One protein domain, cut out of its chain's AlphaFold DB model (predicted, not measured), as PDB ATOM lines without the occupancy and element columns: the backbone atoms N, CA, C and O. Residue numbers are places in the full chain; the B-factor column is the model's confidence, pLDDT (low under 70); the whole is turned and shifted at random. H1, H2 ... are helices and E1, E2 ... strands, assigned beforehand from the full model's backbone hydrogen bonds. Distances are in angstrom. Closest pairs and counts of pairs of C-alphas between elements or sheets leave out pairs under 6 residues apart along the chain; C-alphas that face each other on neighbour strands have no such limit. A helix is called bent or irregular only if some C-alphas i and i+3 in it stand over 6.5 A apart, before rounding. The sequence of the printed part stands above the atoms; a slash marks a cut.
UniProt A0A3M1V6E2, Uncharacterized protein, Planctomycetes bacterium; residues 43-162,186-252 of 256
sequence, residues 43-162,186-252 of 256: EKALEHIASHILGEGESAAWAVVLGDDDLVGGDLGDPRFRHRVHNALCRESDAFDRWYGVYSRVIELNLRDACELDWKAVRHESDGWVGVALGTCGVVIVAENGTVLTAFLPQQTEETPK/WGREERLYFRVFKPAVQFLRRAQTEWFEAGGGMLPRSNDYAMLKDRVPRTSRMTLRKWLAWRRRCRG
ATOM      1  N   GLU A  43      24.922  40.044 -43.234       75.62
ATOM      2  CA  GLU A  43      24.099  41.105 -43.790       75.62
ATOM      3  C   GLU A  43      22.787  41.212 -43.009       75.62
ATOM      4  O   GLU A  43      22.449  42.301 -42.562       75.62
ATOM      5  N   LYS A  44      22.094  40.098 -42.731       70.81
ATOM      6  CA  LYS A  44      20.865  40.111 -41.916       70.81
ATOM      7  C   LYS A  44      21.115  40.538 -40.472       70.81
ATOM      8  O   LYS A  44      20.344  41.327 -39.932       70.81
ATOM      9  N   ALA A  45      22.200  40.071 -39.858       74.25
ATOM     10  CA  ALA A  45      22.598  40.507 -38.524       74.25
ATOM     11  C   ALA A  45      22.939  42.007 -38.486       74.25
ATOM     12  O   ALA A  45      22.516  42.711 -37.571       74.25
ATOM     13  N   LEU A  46      23.660  42.503 -39.495       74.25
ATOM     14  CA  LEU A  46      24.014  43.912 -39.665       74.25
ATOM     15  C   LEU A  46      22.776  44.786 -39.887       74.25
ATOM     16  O   LEU A  46      22.631  45.803 -39.212       74.25
ATOM     17  N   GLU A  47      21.875  44.390 -40.788       73.75
ATOM     18  CA  GLU A  47      20.591  45.059 -41.034       73.75
ATOM     19  C   GLU A  47      19.760  45.136 -39.749       73.75
ATOM     20  O   GLU A  47      19.213  46.192 -39.416       73.75
ATOM     21  N   HIS A  48      19.697  44.039 -38.989       74.38
ATOM     22  CA  HIS A  48      18.943  43.980 -37.740       74.38
ATOM     23  C   HIS A  48      19.545  44.883 -36.659       74.38
ATOM     24  O   HIS A  48      18.843  45.711 -36.078       74.38
ATOM     25  N   ILE A  49      20.856  44.784 -36.422       74.69
ATOM     26  CA  ILE A  49      21.577  45.644 -35.473       74.69
ATOM     27  C   ILE A  49      21.403  47.119 -35.860       74.69
ATOM     28  O   ILE A  49      21.074  47.951 -35.014       74.69
ATOM     29  N   ALA A  50      21.546  47.448 -37.143       70.69
ATOM     30  CA  ALA A  50      21.428  48.819 -37.626       70.69
ATOM     31  C   ALA A  50      19.999  49.382 -37.564       70.69
ATOM     32  O   ALA A  50      19.837  50.604 -37.532       70.69
ATOM     33  N   SER A  51      18.975  48.527 -37.566       66.56
ATOM     34  CA  SER A  51      17.569  48.938 -37.470       66.56
ATOM     35  C   SER A  51      17.067  49.040 -36.029       66.56
ATOM     36  O   SER A  51      16.297  49.953 -35.744       66.56
ATOM     37  N   HIS A  52      17.527  48.170 -35.125       64.88
ATOM     38  CA  HIS A  52      17.009  48.082 -33.752       64.88
ATOM     39  C   HIS A  52      17.943  48.695 -32.703       64.88
ATOM     40  O   HIS A  52      17.484  49.315 -31.748       64.88
ATOM     41  N   ILE A  53      19.263  48.558 -32.859       66.25
ATOM     42  CA  ILE A  53      20.233  49.052 -31.867       66.25
ATOM     43  C   ILE A  53      20.656  50.487 -32.182       66.25
ATOM     44  O   ILE A  53      20.826  51.290 -31.272       66.25
ATOM     45  N   LEU A  54      20.795  50.823 -33.468       62.22
ATOM     46  CA  LEU A  54      21.310  52.124 -33.917       62.22
ATOM     47  C   LEU A  54      20.208  53.143 -34.288       62.22
ATOM     48  O   LEU A  54      20.493  54.120 -34.975       62.22
ATOM     49  N   GLY A  55      18.950  52.903 -33.897       63.50
ATOM     50  CA  GLY A  55      17.818  53.813 -34.134       63.50
ATOM     51  C   GLY A  55      17.522  54.747 -32.949       63.50
ATOM     52  O   GLY A  55      17.763  54.388 -31.800       63.50
ATOM     53  N   GLU A  56      16.945  55.926 -33.212       56.62
ATOM     54  CA  GLU A  56      16.776  57.007 -32.215       56.62
ATOM     55  C   GLU A  56      15.896  56.630 -31.002       56.62
ATOM     56  O   GLU A  56      16.104  57.151 -29.912       56.62
ATOM     57  N   GLY A  57      14.947  55.694 -31.147       59.97
ATOM     58  CA  GLY A  57      14.059  55.286 -30.048       59.97
ATOM     59  C   GLY A  57      14.626  54.194 -29.129       59.97
ATOM     60  O   GLY A  57      14.665  54.338 -27.910       59.97
ATOM     61  N   GLU A  58      15.074  53.075 -29.703       68.31
ATOM     62  CA  GLU A  58      15.432  51.856 -28.952       68.31
ATOM     63  C   GLU A  58      16.867  51.848 -28.412       68.31
ATOM     64  O   GLU A  58      17.182  51.118 -27.470       68.31
ATOM     65  N   SER A  59      17.741  52.673 -28.975       70.94
ATOM     66  CA  SER A  59      19.175  52.678 -28.694       70.94
ATOM     67  C   SER A  59      19.514  52.969 -27.226       70.94
ATOM     68  O   SER A  59      20.287  52.236 -26.606       70.94
ATOM     69  N   ALA A  60      18.870  53.968 -26.614       73.75
ATOM     70  CA  ALA A  60      19.065  54.294 -25.200       73.75
ATOM     71  C   ALA A  60      18.617  53.151 -24.270       73.75
ATOM     72  O   ALA A  60      19.163  52.970 -23.178       73.75
ATOM     73  N   ALA A  61      17.626  52.361 -24.687       78.12
ATOM     74  CA  ALA A  61      17.179  51.189 -23.948       78.12
ATOM     75  C   ALA A  61      18.148  50.012 -24.136       78.12
ATOM     76  O   ALA A  61      18.479  49.334 -23.157       78.12
ATOM     77  N   TRP A  62      18.680  49.822 -25.346       80.75
ATOM     78  CA  TRP A  62      19.740  48.852 -25.616       80.75
ATOM     79  C   TRP A  62      21.012  49.146 -24.820       80.75
ATOM     80  O   TRP A  62      21.571  48.209 -24.256       80.75
ATOM     81  N   ALA A  63      21.402  50.411 -24.644       78.88
ATOM     82  CA  ALA A  63      22.515  50.803 -23.769       78.88
ATOM     83  C   ALA A  63      22.359  50.238 -22.348       78.88
ATOM     84  O   ALA A  63      23.243  49.575 -21.799       78.88
ATOM     85  N   VAL A  64      21.164  50.404 -21.775       81.56
ATOM     86  CA  VAL A  64      20.840  49.899 -20.435       81.56
ATOM     87  C   VAL A  64      20.893  48.367 -20.388       81.56
ATOM     88  O   VAL A  64      21.393  47.791 -19.411       81.56
ATOM     89  N   VAL A  65      20.388  47.697 -21.428       85.56
ATOM     90  CA  VAL A  65      20.371  46.230 -21.540       85.56
ATOM     91  C   VAL A  65      21.784  45.660 -21.654       85.56
ATOM     92  O   VAL A  65      22.137  44.772 -20.870       85.56
ATOM     93  N   LEU A  66      22.585  46.192 -22.577       82.94
ATOM     94  CA  LEU A  66      23.961  45.767 -22.843       82.94
ATOM     95  C   LEU A  66      24.857  46.070 -21.633       82.94
ATOM     96  O   LEU A  66      25.690  45.250 -21.264       82.94
ATOM     97  N   GLY A  67      24.571  47.155 -20.902       74.00
ATOM     98  CA  GLY A  67      25.310  47.528 -19.695       74.00
ATOM     99  C   GLY A  67      26.694  48.082 -19.968       74.00
ATOM    100  O   GLY A  67      27.534  48.027 -19.077       74.00
ATOM    101  N   ASP A  68      26.894  48.574 -21.178       66.00
ATOM    102  CA  ASP A  68      28.144  49.118 -21.655       66.00
ATOM    103  C   ASP A  68      27.814  50.453 -22.319       66.00
ATOM    104  O   ASP A  68      27.310  50.505 -23.443       66.00
ATOM    105  N   ASP A  69      27.998  51.524 -21.550       56.91
ATOM    106  CA  ASP A  69      27.787  52.885 -22.031       56.91
ATOM    107  C   ASP A  69      28.867  53.258 -23.080       56.91
ATOM    108  O   ASP A  69      28.623  54.144 -23.894       56.91
ATOM    109  N   ASP A  70      30.005  52.538 -23.127       51.69
ATOM    110  CA  ASP A  70      31.135  52.767 -24.043       51.69
ATOM    111  C   ASP A  70      30.953  52.062 -25.394       51.69
ATOM    112  O   ASP A  70      31.257  52.649 -26.435       51.69
ATOM    113  N   LEU A  71      30.372  50.851 -25.423       53.81
ATOM    114  CA  LEU A  71      29.860  50.246 -26.667       53.81
ATOM    115  C   LEU A  71      28.907  51.222 -27.357       53.81
ATOM    116  O   LEU A  71      28.877  51.330 -28.573       53.81
ATOM    117  N   VAL A  72      28.168  51.990 -26.571       52.91
ATOM    118  CA  VAL A  72      27.114  52.880 -27.032       52.91
ATOM    119  C   VAL A  72      27.566  54.354 -27.018       52.91
ATOM    120  O   VAL A  72      26.747  55.246 -27.191       52.91
ATOM    121  N   GLY A  73      28.873  54.613 -26.873       43.81
ATOM    122  CA  GLY A  73      29.500  55.895 -26.503       43.81
ATOM    123  C   GLY A  73      29.385  57.078 -27.478       43.81
ATOM    124  O   GLY A  73      30.245  57.957 -27.487       43.81
ATOM    125  N   GLY A  74      28.345  57.143 -28.302       52.59
ATOM    126  CA  GLY A  74      27.954  58.343 -29.029       52.59
ATOM    127  C   GLY A  74      26.518  58.742 -28.726       52.59
ATOM    128  O   GLY A  74      25.751  58.004 -28.114       52.59
ATOM    129  N   ASP A  75      26.143  59.935 -29.179       54.81
ATOM    130  CA  ASP A  75      24.736  60.298 -29.248       54.81
ATOM    131  C   ASP A  75      24.049  59.331 -30.219       54.81
ATOM    132  O   ASP A  75      24.190  59.440 -31.434       54.81
ATOM    133  N   LEU A  76      23.363  58.323 -29.686       53.22
ATOM    134  CA  LEU A  76      22.635  57.339 -30.480       53.22
ATOM    135  C   LEU A  76      21.504  57.961 -31.306       53.22
ATOM    136  O   LEU A  76      20.993  57.318 -32.224       53.22
ATOM    137  N   GLY A  77      21.114  59.190 -30.956       52.84
ATOM    138  CA  GLY A  77      20.216  60.027 -31.730       52.84
ATOM    139  C   GLY A  77      20.887  60.705 -32.927       52.84
ATOM    140  O   GLY A  77      20.185  61.211 -33.787       52.84
ATOM    141  N   ASP A  78      22.224  60.725 -33.029       61.16
ATOM    142  CA  ASP A  78      22.950  61.345 -34.144       61.16
ATOM    143  C   ASP A  78      22.924  60.422 -35.383       61.16
ATOM    144  O   ASP A  78      23.577  59.367 -35.396       61.16
ATOM    145  N   PRO A  79      22.274  60.824 -36.497       63.34
ATOM    146  CA  PRO A  79      22.291  60.050 -37.737       63.34
ATOM    147  C   PRO A  79      23.711  59.810 -38.268       63.34
ATOM    148  O   PRO A  79      23.976  58.805 -38.934       63.34
ATOM    149  N   ARG A  80      24.661  60.703 -37.955       65.88
ATOM    150  CA  ARG A  80      26.072  60.536 -38.314       65.88
ATOM    151  C   ARG A  80      26.751  59.496 -37.430       65.88
ATOM    152  O   ARG A  80      27.611  58.785 -37.940       65.88
ATOM    153  N   PHE A  81      26.383  59.366 -36.155       63.47
ATOM    154  CA  PHE A  81      26.854  58.277 -35.294       63.47
ATOM    155  C   PHE A  81      26.378  56.931 -35.826       63.47
ATOM    156  O   PHE A  81      27.204  56.047 -36.055       63.47
ATOM    157  N   ARG A  82      25.088  56.815 -36.159       65.75
ATOM    158  CA  ARG A  82      24.526  55.626 -36.817       65.75
ATOM    159  C   ARG A  82      25.292  55.266 -38.088       65.75
ATOM    160  O   ARG A  82      25.675  54.113 -38.262       65.75
ATOM    161  N   HIS A  83      25.545  56.244 -38.957       68.38
ATOM    162  CA  HIS A  83      26.292  56.016 -40.191       68.38
ATOM    163  C   HIS A  83      27.752  55.606 -39.926       68.38
ATOM    164  O   HIS A  83      28.254  54.695 -40.579       68.38
ATOM    165  N   ARG A  84      28.429  56.218 -38.940       69.81
ATOM    166  CA  ARG A  84      29.799  55.852 -38.533       69.81
ATOM    167  C   ARG A  84      29.875  54.422 -38.002       69.81
ATOM    168  O   ARG A  84      30.716  53.664 -38.473       69.81
ATOM    169  N   VAL A  85      28.992  54.047 -37.073       67.81
ATOM    170  CA  VAL A  85      28.960  52.694 -36.497       67.81
ATOM    171  C   VAL A  85      28.581  51.669 -37.559       67.81
ATOM    172  O   VAL A  85      29.258  50.657 -37.680       67.81
ATOM    173  N   HIS A  86      27.574  51.943 -38.393       72.50
ATOM    174  CA  HIS A  86      27.216  51.058 -39.501       72.50
ATOM    175  C   HIS A  86      28.396  50.835 -40.457       72.50
ATOM    176  O   HIS A  86      28.735  49.695 -40.758       72.50
ATOM    177  N   ASN A  87      29.086  51.904 -40.867       70.06
ATOM    178  CA  ASN A  87      30.264  51.793 -41.725       70.06
ATOM    179  C   ASN A  87      31.410  51.019 -41.057       70.06
ATOM    180  O   ASN A  87      32.071  50.240 -41.740       70.06
ATOM    181  N   ALA A  88      31.636  51.210 -39.753       67.44
ATOM    182  CA  ALA A  88      32.631  50.451 -38.995       67.44
ATOM    183  C   ALA A  88      32.273  48.958 -38.955       67.44
ATOM    184  O   ALA A  88      33.093  48.127 -39.325       67.44
ATOM    185  N   LEU A  89      31.023  48.610 -38.636       70.69
ATOM    186  CA  LEU A  89      30.541  47.222 -38.631       70.69
ATOM    187  C   LEU A  89      30.628  46.563 -40.023       70.69
ATOM    188  O   LEU A  89      30.900  45.367 -40.136       70.69
ATOM    189  N   CYS A  90      30.417  47.326 -41.098       72.81
ATOM    190  CA  CYS A  90      30.551  46.819 -42.463       72.81
ATOM    191  C   CYS A  90      32.011  46.580 -42.876       72.81
ATOM    192  O   CYS A  90      32.266  45.632 -43.618       72.81
ATOM    193  N   ARG A  91      32.953  47.423 -42.429       71.62
ATOM    194  CA  ARG A  91      34.358  47.424 -42.884       71.62
ATOM    195  C   ARG A  91      35.311  46.643 -41.982       71.62
ATOM    196  O   ARG A  91      36.305  46.122 -42.476       71.62
ATOM    197  N   GLU A  92      35.020  46.561 -40.689       74.88
ATOM    198  CA  GLU A  92      35.894  45.974 -39.673       74.88
ATOM    199  C   GLU A  92      35.226  44.724 -39.085       74.88
ATOM    200  O   GLU A  92      34.238  44.824 -38.352       74.88
ATOM    201  N   SER A  93      35.754  43.534 -39.408       70.19
ATOM    202  CA  SER A  93      35.192  42.267 -38.906       70.19
ATOM    203  C   SER A  93      35.178  42.229 -37.378       70.19
ATOM    204  O   SER A  93      34.136  41.965 -36.788       70.19
ATOM    205  N   ASP A  94      36.279  42.629 -36.739       74.56
ATOM    206  CA  ASP A  94      36.436  42.591 -35.280       74.56
ATOM    207  C   ASP A  94      35.416  43.462 -34.534       74.56
ATOM    208  O   ASP A  94      34.949  43.106 -33.447       74.56
ATOM    209  N   ALA A  95      35.053  44.615 -35.109       71.12
ATOM    210  CA  ALA A  95      34.032  45.488 -34.543       71.12
ATOM    211  C   ALA A  95      32.658  44.812 -34.615       71.12
ATOM    212  O   ALA A  95      31.930  44.781 -33.620       71.12
ATOM    213  N   PHE A  96      32.322  44.221 -35.765       74.31
ATOM    214  CA  PHE A  96      31.086  43.463 -35.921       74.31
ATOM    215  C   PHE A  96      31.016  42.266 -34.979       74.31
ATOM    216  O   PHE A  96      30.026  42.128 -34.263       74.31
ATOM    217  N   ASP A  97      32.063  41.449 -34.920       75.56
ATOM    218  CA  ASP A  97      32.087  40.230 -34.111       75.56
ATOM    219  C   ASP A  97      31.949  40.544 -32.618       75.56
ATOM    220  O   ASP A  97      31.223  39.857 -31.895       75.56
ATOM    221  N   ARG A  98      32.549  41.649 -32.157       75.50
ATOM    222  CA  ARG A  98      32.377  42.141 -30.785       75.50
ATOM    223  C   ARG A  98      30.932  42.541 -30.496       75.50
ATOM    224  O   ARG A  98      30.350  42.065 -29.523       75.50
ATOM    225  N   TRP A  99      30.345  43.399 -31.329       75.31
ATOM    226  CA  TRP A  99      28.961  43.854 -31.156       75.31
ATOM    227  C   TRP A  99      27.967  42.702 -31.230       75.31
ATOM    228  O   TRP A  99      27.070  42.582 -30.392       75.31
ATOM    229  N   TYR A 100      28.156  41.835 -32.218       78.00
ATOM    230  CA  TYR A 100      27.331  40.667 -32.425       78.00
ATOM    231  C   TYR A 100      27.442  39.688 -31.258       78.00
ATOM    232  O   TYR A 100      26.416  39.200 -30.793       78.00
ATOM    233  N   GLY A 101      28.649  39.458 -30.733       77.75
ATOM    234  CA  GLY A 101      28.880  38.609 -29.567       77.75
ATOM    235  C   GLY A 101      28.178  39.116 -28.304       77.75
ATOM    236  O   GLY A 101      27.574  38.332 -27.572       77.75
ATOM    237  N   VAL A 102      28.191  40.428 -28.051       79.19
ATOM    238  CA  VAL A 102      27.460  41.006 -26.908       79.19
ATOM    239  C   VAL A 102      25.949  40.913 -27.126       79.19
ATOM    240  O   VAL A 102      25.211  40.527 -26.215       79.19
ATOM    241  N   TYR A 103      25.479  41.223 -28.333       81.38
ATOM    242  CA  TYR A 103      24.065  41.141 -28.680       81.38
ATOM    243  C   TYR A 103      23.522  39.711 -28.559       81.38
ATOM    244  O   TYR A 103      22.541  39.486 -27.846       81.38
ATOM    245  N   SER A 104      24.174  38.731 -29.188       81.19
ATOM    246  CA  SER A 104      23.778  37.321 -29.129       81.19
ATOM    247  C   SER A 104      23.767  36.818 -27.691       81.19
ATOM    248  O   SER A 104      22.797  36.184 -27.271       81.19
ATOM    249  N   ARG A 105      24.754  37.219 -26.881       82.69
ATOM    250  CA  ARG A 105      24.792  36.891 -25.457       82.69
ATOM    251  C   ARG A 105      23.592  37.443 -24.690       82.69
ATOM    252  O   ARG A 105      23.053  36.763 -23.814       82.69
ATOM    253  N   VAL A 106      23.147  38.662 -24.993       86.50
ATOM    254  CA  VAL A 106      21.922  39.217 -24.402       86.50
ATOM    255  C   VAL A 106      20.701  38.390 -24.801       86.50
ATOM    256  O   VAL A 106      19.876  38.093 -23.933       86.50
ATOM    257  N   ILE A 107      20.575  38.002 -26.071       86.19
ATOM    258  CA  ILE A 107      19.460  37.170 -26.548       86.19
ATOM    259  C   ILE A 107      19.450  35.816 -25.832       86.19
ATOM    260  O   ILE A 107      18.418  35.430 -25.284       86.19
ATOM    261  N   GLU A 108      20.598  35.143 -25.732       85.00
ATOM    262  CA  GLU A 108      20.752  33.879 -24.998       85.00
ATOM    263  C   GLU A 108      20.291  33.995 -23.543       85.00
ATOM    264  O   GLU A 108      19.507  33.173 -23.061       85.00
ATOM    265  N   LEU A 109      20.747  35.034 -22.838       86.12
ATOM    266  CA  LEU A 109      20.362  35.268 -21.448       86.12
ATOM    267  C   LEU A 109      18.854  35.503 -21.315       86.12
ATOM    268  O   LEU A 109      18.236  34.971 -20.397       86.12
ATOM    269  N   ASN A 110      18.246  36.253 -22.235       89.81
ATOM    270  CA  ASN A 110      16.804  36.498 -22.206       89.81
ATOM    271  C   ASN A 110      15.990  35.238 -22.535       89.81
ATOM    272  O   ASN A 110      14.959  35.020 -21.904       89.81
ATOM    273  N   LEU A 111      16.446  34.390 -23.461       87.69
ATOM    274  CA  LEU A 111      15.811  33.094 -23.728       87.69
ATOM    275  C   LEU A 111      15.905  32.166 -22.516       87.69
ATOM    276  O   LEU A 111      14.918  31.521 -22.164       87.69
ATOM    277  N   ARG A 112      17.062  32.127 -21.844       87.75
ATOM    278  CA  ARG A 112      17.242  31.343 -20.616       87.75
ATOM    279  C   ARG A 112      16.310  31.827 -19.510       87.75
ATOM    280  O   ARG A 112      15.616  31.011 -18.909       87.75
ATOM    281  N   ASP A 113      16.266  33.136 -19.273       91.31
ATOM    282  CA  ASP A 113      15.344  33.758 -18.321       91.31
ATOM    283  C   ASP A 113      13.887  33.387 -18.636       91.31
ATOM    284  O   ASP A 113      13.128  33.005 -17.745       91.31
ATOM    285  N   ALA A 114      13.495  33.487 -19.909       90.12
ATOM    286  CA  ALA A 114      12.145  33.178 -20.355       90.12
ATOM    287  C   ALA A 114      11.789  31.704 -20.133       90.12
ATOM    288  O   ALA A 114      10.674  31.398 -19.718       90.12
ATOM    289  N   CYS A 115      12.726  30.785 -20.367       87.31
ATOM    290  CA  CYS A 115      12.540  29.368 -20.073       87.31
ATOM    291  C   CYS A 115      12.390  29.108 -18.567       87.31
ATOM    292  O   CYS A 115      11.443  28.435 -18.172       87.31
ATOM    293  N   GLU A 116      13.276  29.664 -17.738       87.94
ATOM    294  CA  GLU A 116      13.265  29.482 -16.277       87.94
ATOM    295  C   GLU A 116      11.982  30.020 -15.624       87.94
ATOM    296  O   GLU A 116      11.493  29.475 -14.632       87.94
ATOM    297  N   LEU A 117      11.431  31.105 -16.171       87.94
ATOM    298  CA  LEU A 117      10.245  31.778 -15.637       87.94
ATOM    299  C   LEU A 117       8.937  31.368 -16.328       87.94
ATOM    300  O   LEU A 117       7.884  31.886 -15.957       87.94
ATOM    301  N   ASP A 118       9.001  30.469 -17.313       87.75
ATOM    302  CA  ASP A 118       7.894  30.125 -18.215       87.75
ATOM    303  C   ASP A 118       7.268  31.356 -18.908       87.75
ATOM    304  O   ASP A 118       6.063  31.448 -19.120       87.75
ATOM    305  N   TRP A 119       8.088  32.345 -19.274       91.38
ATOM    306  CA  TRP A 119       7.685  33.546 -20.024       91.38
ATOM    307  C   TRP A 119       7.891  33.361 -21.525       91.38
ATOM    308  O   TRP A 119       8.512  34.185 -22.202       91.38
ATOM    309  N   LYS A 120       7.361  32.254 -22.038       89.12
ATOM    310  CA  LYS A 120       7.417  31.880 -23.448       89.12
ATOM    311  C   LYS A 120       6.101  31.265 -23.904       89.12
ATOM    312  O   LYS A 120       5.369  30.674 -23.111       89.12
ATOM    313  N   ALA A 121       5.811  31.376 -25.191       83.12
ATOM    314  CA  ALA A 121       4.671  30.733 -25.822       83.12
ATOM    315  C   ALA A 121       5.056  30.244 -27.219       83.12
ATOM    316  O   ALA A 121       5.849  30.892 -27.895       83.12
ATOM    317  N   VAL A 122       4.500  29.106 -27.634       83.12
ATOM    318  CA  VAL A 122       4.760  28.485 -28.939       83.12
ATOM    319  C   VAL A 122       3.427  28.129 -29.584       83.12
ATOM    320  O   VAL A 122       2.531  27.612 -28.911       83.12
ATOM    321  N   ARG A 123       3.293  28.429 -30.874       80.19
ATOM    322  CA  ARG A 123       2.168  28.060 -31.733       80.19
ATOM    323  C   ARG A 123       2.707  27.166 -32.842       80.19
ATOM    324  O   ARG A 123       3.647  27.548 -33.531       80.19
ATOM    325  N   HIS A 124       2.110  25.990 -32.997       76.81
ATOM    326  CA  HIS A 124       2.400  25.099 -34.116       76.81
ATOM    327  C   HIS A 124       1.508  25.471 -35.305       76.81
ATOM    328  O   HIS A 124       0.306  25.678 -35.135       76.81
ATOM    329  N   GLU A 125       2.106  25.575 -36.486       75.56
ATOM    330  CA  GLU A 125       1.451  25.799 -37.778       75.56
ATOM    331  C   GLU A 125       1.672  24.557 -38.666       75.56
ATOM    332  O   GLU A 125       2.482  23.691 -38.335       75.56
ATOM    333  N   SER A 126       0.943  24.428 -39.778       77.19
ATOM    334  CA  SER A 126       1.069  23.260 -40.672       77.19
ATOM    335  C   SER A 126       2.485  23.072 -41.221       77.19
ATOM    336  O   SER A 126       2.912  21.938 -41.415       77.19
ATOM    337  N   ASP A 127       3.214  24.176 -41.403       79.38
ATOM    338  CA  ASP A 127       4.535  24.204 -42.037       79.38
ATOM    339  C   ASP A 127       5.672  24.500 -41.039       79.38
ATOM    340  O   ASP A 127       6.804  24.761 -41.447       79.38
ATOM    341  N   GLY A 128       5.399  24.499 -39.725       79.19
ATOM    342  CA  GLY A 128       6.414  24.846 -38.730       79.19
ATOM    343  C   GLY A 128       5.882  25.297 -37.372       79.19
ATOM    344  O   GLY A 128       4.798  24.917 -36.931       79.19
ATOM    345  N   TRP A 129       6.663  26.110 -36.665       79.69
ATOM    346  CA  TRP A 129       6.247  26.718 -35.402       79.69
ATOM    347  C   TRP A 129       6.757  28.145 -35.250       79.69
ATOM    348  O   TRP A 129       7.859  28.474 -35.684       79.69
ATOM    349  N   VAL A 130       5.973  28.957 -34.540       78.81
ATOM    350  CA  VAL A 130       6.323  30.321 -34.131       78.81
ATOM    351  C   VAL A 130       6.343  30.398 -32.609       78.81
ATOM    352  O   VAL A 130       5.414  29.954 -31.930       78.81
ATOM    353  N   GLY A 131       7.422  30.939 -32.058       83.31
ATOM    354  CA  GLY A 131       7.643  31.099 -30.631       83.31
ATOM    355  C   GLY A 131       7.911  32.550 -30.263       83.31
ATOM    356  O   GLY A 131       8.617  33.263 -30.972       83.31
ATOM    357  N   VAL A 132       7.382  32.978 -29.118       85.50
ATOM    358  CA  VAL A 132       7.675  34.290 -28.539       85.50
ATOM    359  C   VAL A 132       8.128  34.131 -27.096       85.50
ATOM    360  O   VAL A 132       7.560  33.339 -26.344       85.50
ATOM    361  N   ALA A 133       9.143  34.892 -26.703       89.94
ATOM    362  CA  ALA A 133       9.720  34.883 -25.365       89.94
ATOM    363  C   ALA A 133       9.979  36.307 -24.851       89.94
ATOM    364  O   ALA A 133      10.261  37.218 -25.629       89.94
ATOM    365  N   LEU A 134       9.908  36.487 -23.531       91.38
ATOM    366  CA  LEU A 134      10.324  37.708 -22.838       91.38
ATOM    367  C   LEU A 134      11.332  37.356 -21.745       91.38
ATOM    368  O   LEU A 134      10.995  36.644 -20.799       91.38
ATOM    369  N   GLY A 135      12.541  37.908 -21.825       91.94
ATOM    370  CA  GLY A 135      13.533  37.763 -20.759       91.94
ATOM    371  C   GLY A 135      13.467  38.872 -19.705       91.94
ATOM    372  O   GLY A 135      12.766  39.881 -19.852       91.94
ATOM    373  N   THR A 136      14.231  38.731 -18.615       92.44
ATOM    374  CA  THR A 136      14.174  39.700 -17.501       92.44
ATOM    375  C   THR A 136      14.808  41.049 -17.837       92.44
ATOM    376  O   THR A 136      14.616  42.004 -17.082       92.44
ATOM    377  N   CYS A 137      15.542  41.161 -18.952       91.56
ATOM    378  CA  CYS A 137      16.029  42.445 -19.459       91.56
ATOM    379  C   CYS A 137      14.955  43.237 -20.218       91.56
ATOM    380  O   CYS A 137      15.186  44.405 -20.506       91.56
ATOM    381  N   GLY A 138      13.794  42.645 -20.514       88.69
ATOM    382  CA  GLY A 138      12.714  43.315 -21.244       88.69
ATOM    383  C   GLY A 138      12.767  43.137 -22.760       88.69
ATOM    384  O   GLY A 138      11.949  43.734 -23.452       88.69
ATOM    385  N   VAL A 139      13.694  42.318 -23.266       89.88
ATOM    386  CA  VAL A 139      13.788  41.986 -24.692       89.88
ATOM    387  C   VAL A 139      12.698  40.982 -25.045       89.88
ATOM    388  O   VAL A 139      12.610  39.919 -24.422       89.88
ATOM    389  N   VAL A 140      11.886  41.330 -26.043       86.81
ATOM    390  CA  VAL A 140      10.932  40.416 -26.672       86.81
ATOM    391  C   VAL A 140      11.625  39.757 -27.849       86.81
ATOM    392  O   VAL A 140      12.229  40.439 -28.672       86.81
ATOM    393  N   ILE A 141      11.547  38.433 -27.907       87.12
ATOM    394  CA  ILE A 141      12.204  37.614 -28.922       87.12
ATOM    395  C   ILE A 141      11.124  36.846 -29.664       87.12
ATOM    396  O   ILE A 141      10.316  36.169 -29.025       87.12
ATOM    397  N   VAL A 142      11.128  36.941 -30.988       83.25
ATOM    398  CA  VAL A 142      10.272  36.157 -31.881       83.25
ATOM    399  C   VAL A 142      11.165  35.202 -32.656       83.25
ATOM    400  O   VAL A 142      12.167  35.615 -33.242       83.25
ATOM    401  N   ALA A 143      10.809  33.926 -32.640       83.12
ATOM    402  CA  ALA A 143      11.527  32.870 -33.324       83.12
ATOM    403  C   ALA A 143      10.570  32.023 -34.159       83.12
ATOM    404  O   ALA A 143       9.428  31.797 -33.765       83.12
ATOM    405  N   GLU A 144      11.054  31.520 -35.282       79.56
ATOM    406  CA  GLU A 144      10.338  30.604 -36.158       79.56
ATOM    407  C   GLU A 144      11.266  29.448 -36.514       79.56
ATOM    408  O   GLU A 144      12.431  29.662 -36.854       79.56
ATOM    409  N   ASN A 145      10.770  28.216 -36.385       76.25
ATOM    410  CA  ASN A 145      11.512  27.002 -36.744       76.25
ATOM    411  C   ASN A 145      12.938  26.947 -36.155       76.25
ATOM    412  O   ASN A 145      13.893  26.535 -36.807       76.25
ATOM    413  N   GLY A 146      13.097  27.403 -34.911       72.75
ATOM    414  CA  GLY A 146      14.368  27.393 -34.177       72.75
ATOM    415  C   GLY A 146      15.277  28.588 -34.460       72.75
ATOM    416  O   GLY A 146      16.316  28.715 -33.817       72.75
ATOM    417  N   THR A 147      14.880  29.490 -35.359       75.31
ATOM    418  CA  THR A 147      15.653  30.674 -35.748       75.31
ATOM    419  C   THR A 147      15.031  31.931 -35.158       75.31
ATOM    420  O   THR A 147      13.823  32.130 -35.256       75.31
ATOM    421  N   VAL A 148      15.839  32.804 -34.553       78.88
ATOM    422  CA  VAL A 148      15.360  34.113 -34.090       78.88
ATOM    423  C   VAL A 148      15.102  34.997 -35.308       78.88
ATOM    424  O   VAL A 148      16.017  35.331 -36.051       78.88
ATOM    425  N   LEU A 149      13.845  35.385 -35.505       74.44
ATOM    426  CA  LEU A 149      13.454  36.305 -36.569       74.44
ATOM    427  C   LEU A 149      13.772  37.746 -36.188       74.44
ATOM    428  O   LEU A 149      14.250  38.530 -37.003       74.44
ATOM    429  N   THR A 150      13.468  38.102 -34.942       77.56
ATOM    430  CA  THR A 150      13.676  39.448 -34.423       77.56
ATOM    431  C   THR A 150      13.771  39.427 -32.905       77.56
ATOM    432  O   THR A 150      13.147  38.604 -32.225       77.56
ATOM    433  N   ALA A 151      14.540  40.367 -32.367       82.50
ATOM    434  CA  ALA A 151      14.496  40.718 -30.964       82.50
ATOM    435  C   ALA A 151      14.515  42.239 -30.807       82.50
ATOM    436  O   ALA A 151      15.378  42.916 -31.376       82.50
ATOM    437  N   PHE A 152      13.559  42.752 -30.034       82.06
ATOM    438  CA  PHE A 152      13.263  44.179 -29.941       82.06
ATOM    439  C   PHE A 152      12.863  44.597 -28.521       82.06
ATOM    440  O   PHE A 152      12.542  43.765 -27.660       82.06
ATOM    441  N   LEU A 153      12.885  45.908 -28.280       80.69
ATOM    442  CA  LEU A 153      12.486  46.532 -27.021       80.69
ATOM    443  C   LEU A 153      11.162  47.282 -27.223       80.69
ATOM    444  O   LEU A 153      11.141  48.325 -27.871       80.69
ATOM    445  N   PRO A 154      10.034  46.792 -26.681       73.69
ATOM    446  CA  PRO A 154       8.746  47.427 -26.932       73.69
ATOM    447  C   PRO A 154       8.620  48.832 -26.316       73.69
ATOM    448  O   PRO A 154       9.168  49.101 -25.245       73.69
ATOM    449  N   GLN A 155       7.812  49.693 -26.954       65.00
ATOM    450  CA  GLN A 155       7.488  51.066 -26.513       65.00
ATOM    451  C   GLN A 155       8.706  51.966 -26.264       65.00
ATOM    452  O   GLN A 155       8.814  52.578 -25.206       65.00
ATOM    453  N   GLN A 156       9.616  52.068 -27.232       62.41
ATOM    454  CA  GLN A 156      10.756  52.990 -27.137       62.41
ATOM    455  C   GLN A 156      10.652  54.193 -28.088       62.41
ATOM    456  O   GLN A 156      11.628  54.892 -28.314       62.41
ATOM    457  N   THR A 157       9.473  54.491 -28.641       49.75
ATOM    458  CA  THR A 157       9.280  55.722 -29.424       49.75
ATOM    459  C   THR A 157       9.156  56.942 -28.500       49.75
ATOM    460  O   THR A 157       8.686  56.828 -27.363       49.75
ATOM    461  N   GLU A 158       9.551  58.134 -28.964       44.31
ATOM    462  CA  GLU A 158       9.540  59.394 -28.186       44.31
ATOM    463  C   GLU A 158       8.169  59.775 -27.581       44.31
ATOM    464  O   GLU A 158       8.070  60.633 -26.702       44.31
ATOM    465  N   GLU A 159       7.083  59.113 -27.987       39.75
ATOM    466  CA  GLU A 159       5.743  59.301 -27.421       39.75
ATOM    467  C   GLU A 159       5.515  58.576 -26.084       39.75
ATOM    468  O   GLU A 159       4.508  58.805 -25.407       39.75
ATOM    469  N   THR A 160       6.451  57.741 -25.641       42.09
ATOM    470  CA  THR A 160       6.310  56.913 -24.432       42.09
ATOM    471  C   THR A 160       6.076  57.725 -23.141       42.09
ATOM    472  O   THR A 160       5.194  57.356 -22.354       42.09
ATOM    473  N   PRO A 161       6.716  58.895 -22.912       42.38
ATOM    474  CA  PRO A 161       6.369  59.771 -21.789       42.38
ATOM    475  C   PRO A 161       4.957  60.376 -21.901       42.38
ATOM    476  O   PRO A 161       4.319  60.648 -20.878       42.38
ATOM    477  N   LYS A 162       4.437  60.577 -23.122       36.75
ATOM    478  CA  LYS A 162       3.089  61.121 -23.380       36.75
ATOM    479  C   LYS A 162       2.005  60.044 -23.225       36.75
ATOM    480  O   LYS A 162       0.957  60.322 -22.643       36.75
ATOM    481  N   TRP A 186      19.164  56.435 -10.259       82.75
ATOM    482  CA  TRP A 186      18.880  55.016 -10.396       82.75
ATOM    483  C   TRP A 186      20.143  54.232 -10.706       82.75
ATOM    484  O   TRP A 186      20.851  54.528 -11.674       82.75
ATOM    485  N   GLY A 187      20.369  53.173  -9.932       85.88
ATOM    486  CA  GLY A 187      21.359  52.156 -10.257       85.88
ATOM    487  C   GLY A 187      20.998  51.417 -11.548       85.88
ATOM    488  O   GLY A 187      19.880  51.507 -12.062       85.88
ATOM    489  N   ARG A 188      21.940  50.635 -12.083       86.06
ATOM    490  CA  ARG A 188      21.757  49.914 -13.355       86.06
ATOM    491  C   ARG A 188      20.489  49.052 -13.381       86.06
ATOM    492  O   ARG A 188      19.747  49.075 -14.359       86.06
ATOM    493  N   GLU A 189      20.231  48.304 -12.313       89.56
ATOM    494  CA  GLU A 189      19.063  47.422 -12.237       89.56
ATOM    495  C   GLU A 189      17.744  48.201 -12.185       89.56
ATOM    496  O   GLU A 189      16.763  47.796 -12.802       89.56
ATOM    497  N   GLU A 190      17.723  49.352 -11.515       89.00
ATOM    498  CA  GLU A 190      16.556  50.235 -11.486       89.00
ATOM    499  C   GLU A 190      16.291  50.851 -12.860       89.00
ATOM    500  O   GLU A 190      15.143  50.867 -13.307       89.00
ATOM    501  N   ARG A 191      17.343  51.294 -13.565       86.56
ATOM    502  CA  ARG A 191      17.228  51.783 -14.947       86.56
ATOM    503  C   ARG A 191      16.655  50.702 -15.854       86.56
ATOM    504  O   ARG A 191      15.684  50.965 -16.558       86.56
ATOM    505  N   LEU A 192      17.189  49.485 -15.782       88.50
ATOM    506  CA  LEU A 192      16.699  48.358 -16.571       88.50
ATOM    507  C   LEU A 192      15.235  48.038 -16.255       88.50
ATOM    508  O   LEU A 192      14.425  47.851 -17.161       88.50
ATOM    509  N   TYR A 193      14.869  48.032 -14.977       90.62
ATOM    510  CA  TYR A 193      13.502  47.761 -14.562       90.62
ATOM    511  C   TYR A 193      12.515  48.834 -15.034       90.62
ATOM    512  O   TYR A 193      11.491  48.510 -15.634       90.62
ATOM    513  N   PHE A 194      12.793  50.108 -14.748       86.19
ATOM    514  CA  PHE A 194      11.842  51.193 -14.978       86.19
ATOM    515  C   PHE A 194      11.812  51.687 -16.423       86.19
ATOM    516  O   PHE A 194      10.742  52.107 -16.864       86.19
ATOM    517  N   ARG A 195      12.936  51.645 -17.150       83.56
ATOM    518  CA  ARG A 195      13.013  52.131 -18.539       83.56
ATOM    519  C   ARG A 195      12.757  51.051 -19.581       83.56
ATOM    520  O   ARG A 195      12.269  51.377 -20.652       83.56
ATOM    521  N   VAL A 196      13.057  49.789 -19.271       86.94
ATOM    522  CA  VAL A 196      13.035  48.722 -20.280       86.94
ATOM    523  C   VAL A 196      12.006  47.654 -19.933       86.94
ATOM    524  O   VAL A 196      10.979  47.522 -20.595       86.94
ATOM    525  N   PHE A 197      12.222  46.928 -18.837       90.81
ATOM    526  CA  PHE A 197      11.427  45.743 -18.525       90.81
ATOM    527  C   PHE A 197       9.961  46.058 -18.192       90.81
ATOM    528  O   PHE A 197       9.046  45.421 -18.719       90.81
ATOM    529  N   LYS A 198       9.698  47.039 -17.319       88.25
ATOM    530  CA  LYS A 198       8.325  47.400 -16.938       88.25
ATOM    531  C   LYS A 198       7.519  47.931 -18.139       88.25
ATOM    532  O   LYS A 198       6.392  47.451 -18.301       88.25
ATOM    533  N   PRO A 199       8.048  48.839 -18.985       84.19
ATOM    534  CA  PRO A 199       7.398  49.229 -20.239       84.19
ATOM    535  C   PRO A 199       7.129  48.055 -21.188       84.19
ATOM    536  O   PRO A 199       6.007  47.933 -21.676       84.19
ATOM    537  N   ALA A 200       8.080  47.130 -21.364       86.38
ATOM    538  CA  ALA A 200       7.884  45.947 -22.207       86.38
ATOM    539  C   ALA A 200       6.681  45.100 -21.750       86.38
ATOM    540  O   ALA A 200       5.805  44.758 -22.544       86.38
ATOM    541  N   VAL A 201       6.559  44.832 -20.445       85.88
ATOM    542  CA  VAL A 201       5.398  44.097 -19.911       85.88
ATOM    543  C   VAL A 201       4.101  44.896 -20.060       85.88
ATOM    544  O   VAL A 201       3.049  44.315 -20.327       85.88
ATOM    545  N   GLN A 202       4.138  46.221 -19.902       84.38
ATOM    546  CA  GLN A 202       2.965  47.072 -20.124       84.38
ATOM    547  C   GLN A 202       2.506  47.045 -21.586       84.38
ATOM    548  O   GLN A 202       1.303  46.944 -21.826       84.38
ATOM    549  N   PHE A 203       3.437  47.083 -22.540       81.25
ATOM    550  CA  PHE A 203       3.151  46.952 -23.965       81.25
ATOM    551  C   PHE A 203       2.446  45.637 -24.283       81.25
ATOM    552  O   PHE A 203       1.336  45.661 -24.813       81.25
ATOM    553  N   LEU A 204       3.031  44.506 -23.870       79.00
ATOM    554  CA  LEU A 204       2.471  43.174 -24.121       79.00
ATOM    555  C   LEU A 204       1.039  43.046 -23.585       79.00
ATOM    556  O   LEU A 204       0.182  42.417 -24.196       79.00
ATOM    557  N   ARG A 205       0.757  43.681 -22.443       77.69
ATOM    558  CA  ARG A 205      -0.587  43.699 -21.854       77.69
ATOM    559  C   ARG A 205      -1.567  44.598 -22.608       77.69
ATOM    560  O   ARG A 205      -2.743  44.256 -22.652       77.69
ATOM    561  N   ARG A 206      -1.117  45.739 -23.146       73.12
ATOM    562  CA  ARG A 206      -1.965  46.706 -23.871       73.12
ATOM    563  C   ARG A 206      -2.317  46.239 -25.274       73.12
ATOM    564  O   ARG A 206      -3.486  46.293 -25.635       73.12
ATOM    565  N   ALA A 207      -1.337  45.731 -26.013       66.50
ATOM    566  CA  ALA A 207      -1.511  45.323 -27.404       66.50
ATOM    567  C   ALA A 207      -2.557  44.210 -27.595       66.50
ATOM    568  O   ALA A 207      -3.110  44.029 -28.675       66.50
ATOM    569  N   GLN A 208      -2.879  43.484 -26.527       60.44
ATOM    570  CA  GLN A 208      -3.981  42.537 -26.531       60.44
ATOM    571  C   GLN A 208      -5.346  43.174 -26.267       60.44
ATOM    572  O   GLN A 208      -6.334  42.725 -26.839       60.44
ATOM    573  N   THR A 209      -5.425  44.191 -25.407       56.75
ATOM    574  CA  THR A 209      -6.680  44.918 -25.158       56.75
ATOM    575  C   THR A 209      -7.157  45.600 -26.437       56.75
ATOM    576  O   THR A 209      -8.312  45.440 -26.809       56.75
ATOM    577  N   GLU A 210      -6.245  46.262 -27.150       57.50
ATOM    578  CA  GLU A 210      -6.544  46.941 -28.419       57.50
ATOM    579  C   GLU A 210      -6.990  45.953 -29.512       57.50
ATOM    580  O   GLU A 210      -7.871  46.262 -30.306       57.50
ATOM    581  N   TRP A 211      -6.459  44.726 -29.506       54.12
ATOM    582  CA  TRP A 211      -6.873  43.674 -30.437       54.12
ATOM    583  C   TRP A 211      -8.262  43.089 -30.126       54.12
ATOM    584  O   TRP A 211      -9.060  42.874 -31.038       54.12
ATOM    585  N   PHE A 212      -8.584  42.861 -28.848       50.69
ATOM    586  CA  PHE A 212      -9.930  42.421 -28.456       50.69
ATOM    587  C   PHE A 212     -10.987  43.500 -28.723       50.69
ATOM    588  O   PHE A 212     -12.091  43.174 -29.153       50.69
ATOM    589  N   GLU A 213     -10.651  44.773 -28.504       53.91
ATOM    590  CA  GLU A 213     -11.541  45.910 -28.777       53.91
ATOM    591  C   GLU A 213     -11.782  46.123 -30.285       53.91
ATOM    592  O   GLU A 213     -12.840  46.619 -30.663       53.91
ATOM    593  N   ALA A 214     -10.862  45.681 -31.150       56.19
ATOM    594  CA  ALA A 214     -10.976  45.766 -32.609       56.19
ATOM    595  C   ALA A 214     -11.782  44.622 -33.273       56.19
ATOM    596  O   ALA A 214     -11.805  44.530 -34.499       56.19
ATOM    597  N   GLY A 215     -12.455  43.758 -32.502       46.59
ATOM    598  CA  GLY A 215     -13.396  42.769 -33.054       46.59
ATOM    599  C   GLY A 215     -12.871  41.336 -33.228       46.59
ATOM    600  O   GLY A 215     -13.446  40.586 -34.007       46.59
ATOM    601  N   GLY A 216     -11.821  40.939 -32.497       44.59
ATOM    602  CA  GLY A 216     -11.556  39.547 -32.080       44.59
ATOM    603  C   GLY A 216     -11.748  38.428 -33.120       44.59
ATOM    604  O   GLY A 216     -12.538  37.516 -32.890       44.59
ATOM    605  N   GLY A 217     -11.016  38.479 -34.237       50.44
ATOM    606  CA  GLY A 217     -10.835  37.342 -35.154       50.44
ATOM    607  C   GLY A 217      -9.701  36.397 -34.723       50.44
ATOM    608  O   GLY A 217      -9.288  36.398 -33.571       50.44
ATOM    609  N   MET A 218      -9.157  35.595 -35.645       43.50
ATOM    610  CA  MET A 218      -7.886  34.874 -35.441       43.50
ATOM    611  C   MET A 218      -6.746  35.905 -35.340       43.50
ATOM    612  O   MET A 218      -6.758  36.887 -36.083       43.50
ATOM    613  N   LEU A 219      -5.789  35.739 -34.416       48.47
ATOM    614  CA  LEU A 219      -4.653  36.668 -34.286       48.47
ATOM    615  C   LEU A 219      -3.922  36.756 -35.640       48.47
ATOM    616  O   LEU A 219      -3.465  35.722 -36.131       48.47
ATOM    617  N   PRO A 220      -3.789  37.946 -36.258       48.09
ATOM    618  CA  PRO A 220      -2.888  38.111 -37.389       48.09
ATOM    619  C   PRO A 220      -1.467  37.725 -36.956       48.09
ATOM    620  O   PRO A 220      -1.088  38.000 -35.815       48.09
ATOM    621  N   ARG A 221      -0.653  37.183 -37.874       48.28
ATOM    622  CA  ARG A 221       0.794  36.947 -37.652       48.28
ATOM    623  C   ARG A 221       1.519  38.180 -37.080       48.28
ATOM    624  O   ARG A 221       2.508  38.060 -36.379       48.28
ATOM    625  N   SER A 222       0.995  39.387 -37.300       51.66
ATOM    626  CA  SER A 222       1.554  40.627 -36.755       51.66
ATOM    627  C   SER A 222       1.386  40.823 -35.237       51.66
ATOM    628  O   SER A 222       1.848  41.841 -34.727       51.66
ATOM    629  N   ASN A 223       0.726  39.915 -34.501       62.47
ATOM    630  CA  ASN A 223       0.495  40.058 -33.053       62.47
ATOM    631  C   ASN A 223       0.899  38.812 -32.238       62.47
ATOM    632  O   ASN A 223       0.295  38.510 -31.205       62.47
ATOM    633  N   ASP A 224       1.927  38.084 -32.687       64.44
ATOM    634  CA  ASP A 224       2.407  36.846 -32.050       64.44
ATOM    635  C   ASP A 224       2.778  37.027 -30.566       64.44
ATOM    636  O   ASP A 224       2.631  36.119 -29.747       64.44
ATOM    637  N   TYR A 225       3.175  38.230 -30.155       68.69
ATOM    638  CA  TYR A 225       3.525  38.516 -28.764       68.69
ATOM    639  C   TYR A 225       2.318  38.623 -27.811       68.69
ATOM    640  O   TYR A 225       2.504  38.573 -26.592       68.69
ATOM    641  N   ALA A 226       1.076  38.681 -28.314       68.62
ATOM    642  CA  ALA A 226      -0.132  38.564 -27.483       68.62
ATOM    643  C   ALA A 226      -0.207  37.210 -26.750       68.62
ATOM    644  O   ALA A 226      -0.796  37.112 -25.668       68.62
ATOM    645  N   MET A 227       0.460  36.180 -27.286       74.50
ATOM    646  CA  MET A 227       0.569  34.852 -26.675       74.50
ATOM    647  C   MET A 227       1.256  34.877 -25.298       74.50
ATOM    648  O   MET A 227       1.076  33.961 -24.495       74.50
ATOM    649  N   LEU A 228       2.015  35.933 -24.982       80.69
ATOM    650  CA  LEU A 228       2.721  36.051 -23.708       80.69
ATOM    651  C   LEU A 228       1.841  36.484 -22.530       80.69
ATOM    652  O   LEU A 228       2.272  36.312 -21.391       80.69
ATOM    653  N   LYS A 229       0.635  37.041 -22.726       77.38
ATOM    654  CA  LYS A 229      -0.136  37.664 -21.622       77.38
ATOM    655  C   LYS A 229      -0.374  36.740 -20.439       77.38
ATOM    656  O   LYS A 229      -0.291  37.195 -19.293       77.38
ATOM    657  N   ASP A 230      -0.717  35.488 -20.698       78.38
ATOM    658  CA  ASP A 230      -1.067  34.550 -19.630       78.38
ATOM    659  C   ASP A 230       0.173  33.960 -18.951       78.38
ATOM    660  O   ASP A 230       0.086  33.448 -17.838       78.38
ATOM    661  N   ARG A 231       1.337  34.133 -19.583       84.44
ATOM    662  CA  ARG A 231       2.647  33.676 -19.116       84.44
ATOM    663  C   ARG A 231       3.356  34.732 -18.275       84.44
ATOM    664  O   ARG A 231       3.881  34.437 -17.204       84.44
ATOM    665  N   VAL A 232       3.336  35.993 -18.712       84.81
ATOM    666  CA  VAL A 232       3.988  37.075 -17.966       84.81
ATOM    667  C   VAL A 232       3.171  37.468 -16.727       84.81
ATOM    668  O   VAL A 232       1.949  37.341 -16.718       84.81
ATOM    669  N   PRO A 233       3.780  38.008 -15.660       81.06
ATOM    670  CA  PRO A 233       3.061  38.482 -14.479       81.06
ATOM    671  C   PRO A 233       2.187  39.707 -14.776       81.06
ATOM    672  O   PRO A 233       2.398  40.447 -15.739       81.06
ATOM    673  N   ARG A 234       1.170  39.958 -13.941       81.06
ATOM    674  CA  ARG A 234       0.418  41.226 -13.995       81.06
ATOM    675  C   ARG A 234       1.299  42.367 -13.483       81.06
ATOM    676  O   ARG A 234       2.002  42.189 -12.490       81.06
ATOM    677  N   THR A 235       1.189  43.550 -14.084       75.31
ATOM    678  CA  THR A 235       1.967  44.746 -13.702       75.31
ATOM    679  C   THR A 235       1.828  45.093 -12.218       75.31
ATOM    680  O   THR A 235       2.827  45.344 -11.555       75.31
ATOM    681  N   SER A 236       0.622  44.995 -11.651       73.12
ATOM    682  CA  SER A 236       0.370  45.222 -10.217       73.12
ATOM    683  C   SER A 236       1.075  44.227  -9.287       73.12
ATOM    684  O   SER A 236       1.309  44.516  -8.115       73.12
ATOM    685  N   ARG A 237       1.433  43.043  -9.793       77.25
ATOM    686  CA  ARG A 237       2.160  42.010  -9.043       77.25
ATOM    687  C   ARG A 237       3.667  42.103  -9.232       77.25
ATOM    688  O   ARG A 237       4.382  41.399  -8.521       77.25
ATOM    689  N   MET A 238       4.129  42.949 -10.141       84.56
ATOM    690  CA  MET A 238       5.510  43.057 -10.568       84.56
ATOM    691  C   MET A 238       6.102  44.325  -9.967       84.56
ATOM    692  O   MET A 238       5.954  45.413 -10.506       84.56
ATOM    693  N   THR A 239       6.690  44.193  -8.781       89.88
ATOM    694  CA  THR A 239       7.440  45.275  -8.132       89.88
ATOM    695  C   THR A 239       8.925  45.115  -8.440       89.88
ATOM    696  O   THR A 239       9.367  43.991  -8.686       89.88
ATOM    697  N   LEU A 240       9.711  46.196  -8.348       89.88
ATOM    698  CA  LEU A 240      11.172  46.144  -8.514       89.88
ATOM    699  C   LEU A 240      11.784  45.016  -7.668       89.88
ATOM    700  O   LEU A 240      12.512  44.180  -8.183       89.88
ATOM    701  N   ARG A 241      11.396  44.920  -6.388       92.88
ATOM    702  CA  ARG A 241      11.864  43.870  -5.467       92.88
ATOM    703  C   ARG A 241      11.594  42.449  -5.978       92.88
ATOM    704  O   ARG A 241      12.451  41.583  -5.845       92.88
ATOM    705  N   LYS A 242      10.401  42.194  -6.525       92.38
ATOM    706  CA  LYS A 242      10.040  40.872  -7.064       92.38
ATOM    707  C   LYS A 242      10.786  40.574  -8.358       92.38
ATOM    708  O   LYS A 242      11.294  39.471  -8.514       92.38
ATOM    709  N   TRP A 243      10.902  41.564  -9.239       93.94
ATOM    710  CA  TRP A 243      11.685  41.433 -10.463       93.94
ATOM    711  C   TRP A 243      13.164  41.141 -10.169       93.94
ATOM    712  O   TRP A 243      13.717  40.206 -10.740       93.94
ATOM    713  N   LEU A 244      13.772  41.836  -9.202       94.12
ATOM    714  CA  LEU A 244      15.133  41.550  -8.735       94.12
ATOM    715  C   LEU A 244      15.281  40.118  -8.208       94.12
ATOM    716  O   LEU A 244      16.299  39.469  -8.437       94.12
ATOM    717  N   ALA A 245      14.274  39.597  -7.501       92.06
ATOM    718  CA  ALA A 245      14.283  38.211  -7.042       92.06
ATOM    719  C   ALA A 245      14.272  37.214  -8.216       92.06
ATOM    720  O   ALA A 245      15.078  36.286  -8.219       92.06
ATOM    721  N   TRP A 246      13.434  37.431  -9.235       92.75
ATOM    722  CA  TRP A 246      13.418  36.590 -10.440       92.75
ATOM    723  C   TRP A 246      14.728  36.653 -11.217       92.75
ATOM    724  O   TRP A 246      15.281  35.616 -11.572       92.75
ATOM    725  N   ARG A 247      15.270  37.856 -11.423       91.81
ATOM    726  CA  ARG A 247      16.537  38.052 -12.133       91.81
ATOM    727  C   ARG A 247      17.699  37.355 -11.423       91.81
ATOM    728  O   ARG A 247      18.524  36.726 -12.077       91.81
ATOM    729  N   ARG A 248      17.743  37.412 -10.087       91.38
ATOM    730  CA  ARG A 248      18.732  36.664  -9.293       91.38
ATOM    731  C   ARG A 248      18.548  35.157  -9.412       91.38
ATOM    732  O   ARG A 248      19.542  34.465  -9.580       91.38
ATOM    733  N   ARG A 249      17.309  34.654  -9.389       90.38
ATOM    734  CA  ARG A 249      17.021  33.227  -9.597       90.38
ATOM    735  C   ARG A 249      17.553  32.733 -10.947       90.38
ATOM    736  O   ARG A 249      18.294  31.758 -10.972       90.38
ATOM    737  N   CYS A 250      17.254  33.441 -12.037       87.25
ATOM    738  CA  CYS A 250      17.690  33.038 -13.381       87.25
ATOM    739  C   CYS A 250      19.220  33.057 -13.538       87.25
ATOM    740  O   CYS A 250      19.790  32.233 -14.249       87.25
ATOM    741  N   ARG A 251      19.896  33.977 -12.839       82.94
ATOM    742  CA  ARG A 251      21.362  34.122 -12.863       82.94
ATOM    743  C   ARG A 251      22.096  33.198 -11.893       82.94
ATOM    744  O   ARG A 251      23.250  32.874 -12.139       82.94
ATOM    745  N   GLY A 252      21.448  32.805 -10.799       71.56
ATOM    746  CA  GLY A 252      22.017  31.949  -9.756       71.56
ATOM    747  C   GLY A 252      21.896  30.450 -10.040       71.56
ATOM    748  O   GLY A 252      22.655  29.674  -9.476       71.56
TER     749      GLY A 252
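Overview. This is residues 43 to 162 and 186 to 252 of the 256 residues of an uncharacterized protein of Planctomycetes bacterium (UniProt A0A3M1V6E2). A four-stranded antiparallel sheet has the long helix H4 across one face and the short helix H6 on the other; of the bent helix H5, the arm H5b packs on H6 with residues 204 to 208 and only grazes the sheet, while the arm H5a and the helix H7 lie past one end of the strands. H4 runs on beyond the E4 edge with its first residues, 93 to 102, and there H1 and H3 sit side by side. The printed part has 187 residues, with named elements in the order H1 H2 H3 H4 E1 E2 E3 E4 H5 H6 H7, in the class mixed, helices and strands. It is compact, with a radius of gyration of the C-alphas of 16.8 A, and rounded, spanning 46 by 42 by 37 A.

Along the chain. The sheet is E1, residues 120 to 125, E2, 128 to 134, 20.8 A long, E3, 140 to 144, and E4, 147 to 152. Before it come H1, residues 43 to 52, from C-alpha 43 at (24.099, 41.105, -43.790), H2, 59 to 66, H3, 79 to 91, and H4, 93 to 116, 34.0 A long. H5, residues 188 to 213, was assigned as one helix by its hydrogen bonds but is bent, with C-alphas 195 and 198 6.9 A apart; its arms are H5a, 188 to 195, and H5b, 198 to 213, 23.2 A long. H6, residues 221 to 228, is irregular, with C-alphas 222 and 225 8.5 A apart. H7, residues 240 to 252, ends at C-alpha 252, (22.017, 31.949, -9.756).

Arrangement. E1 E2 E3 E4 form a meander, each strand the antiparallel neighbour of the one before; within hydrogen-bond range are N 123 and O 130, 2.8 A, N 133 and O 141, 2.9 A, and N 142 and O 150, 2.9 A. H4 and H6, on opposite faces, make three layers with it. H4, at a height over the sheet of 10.4 A, runs across the strands; H6, at 7.8 A, runs slantwise to them. H5b touches H6, closest at C-alphas 208 and 226, 5.6 A. H5a touches H2 at C-alphas 192 and 64, 5.9 A, and H7 at C-alphas 193 and 240, 6.7 A. H1 touches H3 at a shallow tilt of 20 degrees, opposite ways, closest at C-alphas 50 and 86, 6.5 A. H3 and H4 touch only at the corner. Every O i to N i+4 pair is within hydrogen-bond range in H1, H3, H4, H5a and H7, against 3 of 4 in H2, 9 of 12 in H5b and 0 of 4 in H6, which has 3 of 5 O i to N i+3 pairs.

Size, cuts and confidence. The C-alphas farthest apart, of Asp 94 and Gly 215, are 49.9 A apart. Residues 163 to 185 are not printed, and C-alphas 162 and 186 are 21.3 A apart across the cut. The links H2 to H3 and H6 to H7 are long. The mean pLDDT of the printed part is 74.6; 55 residues are under 70, among them 68 to 85 and 207 to 226.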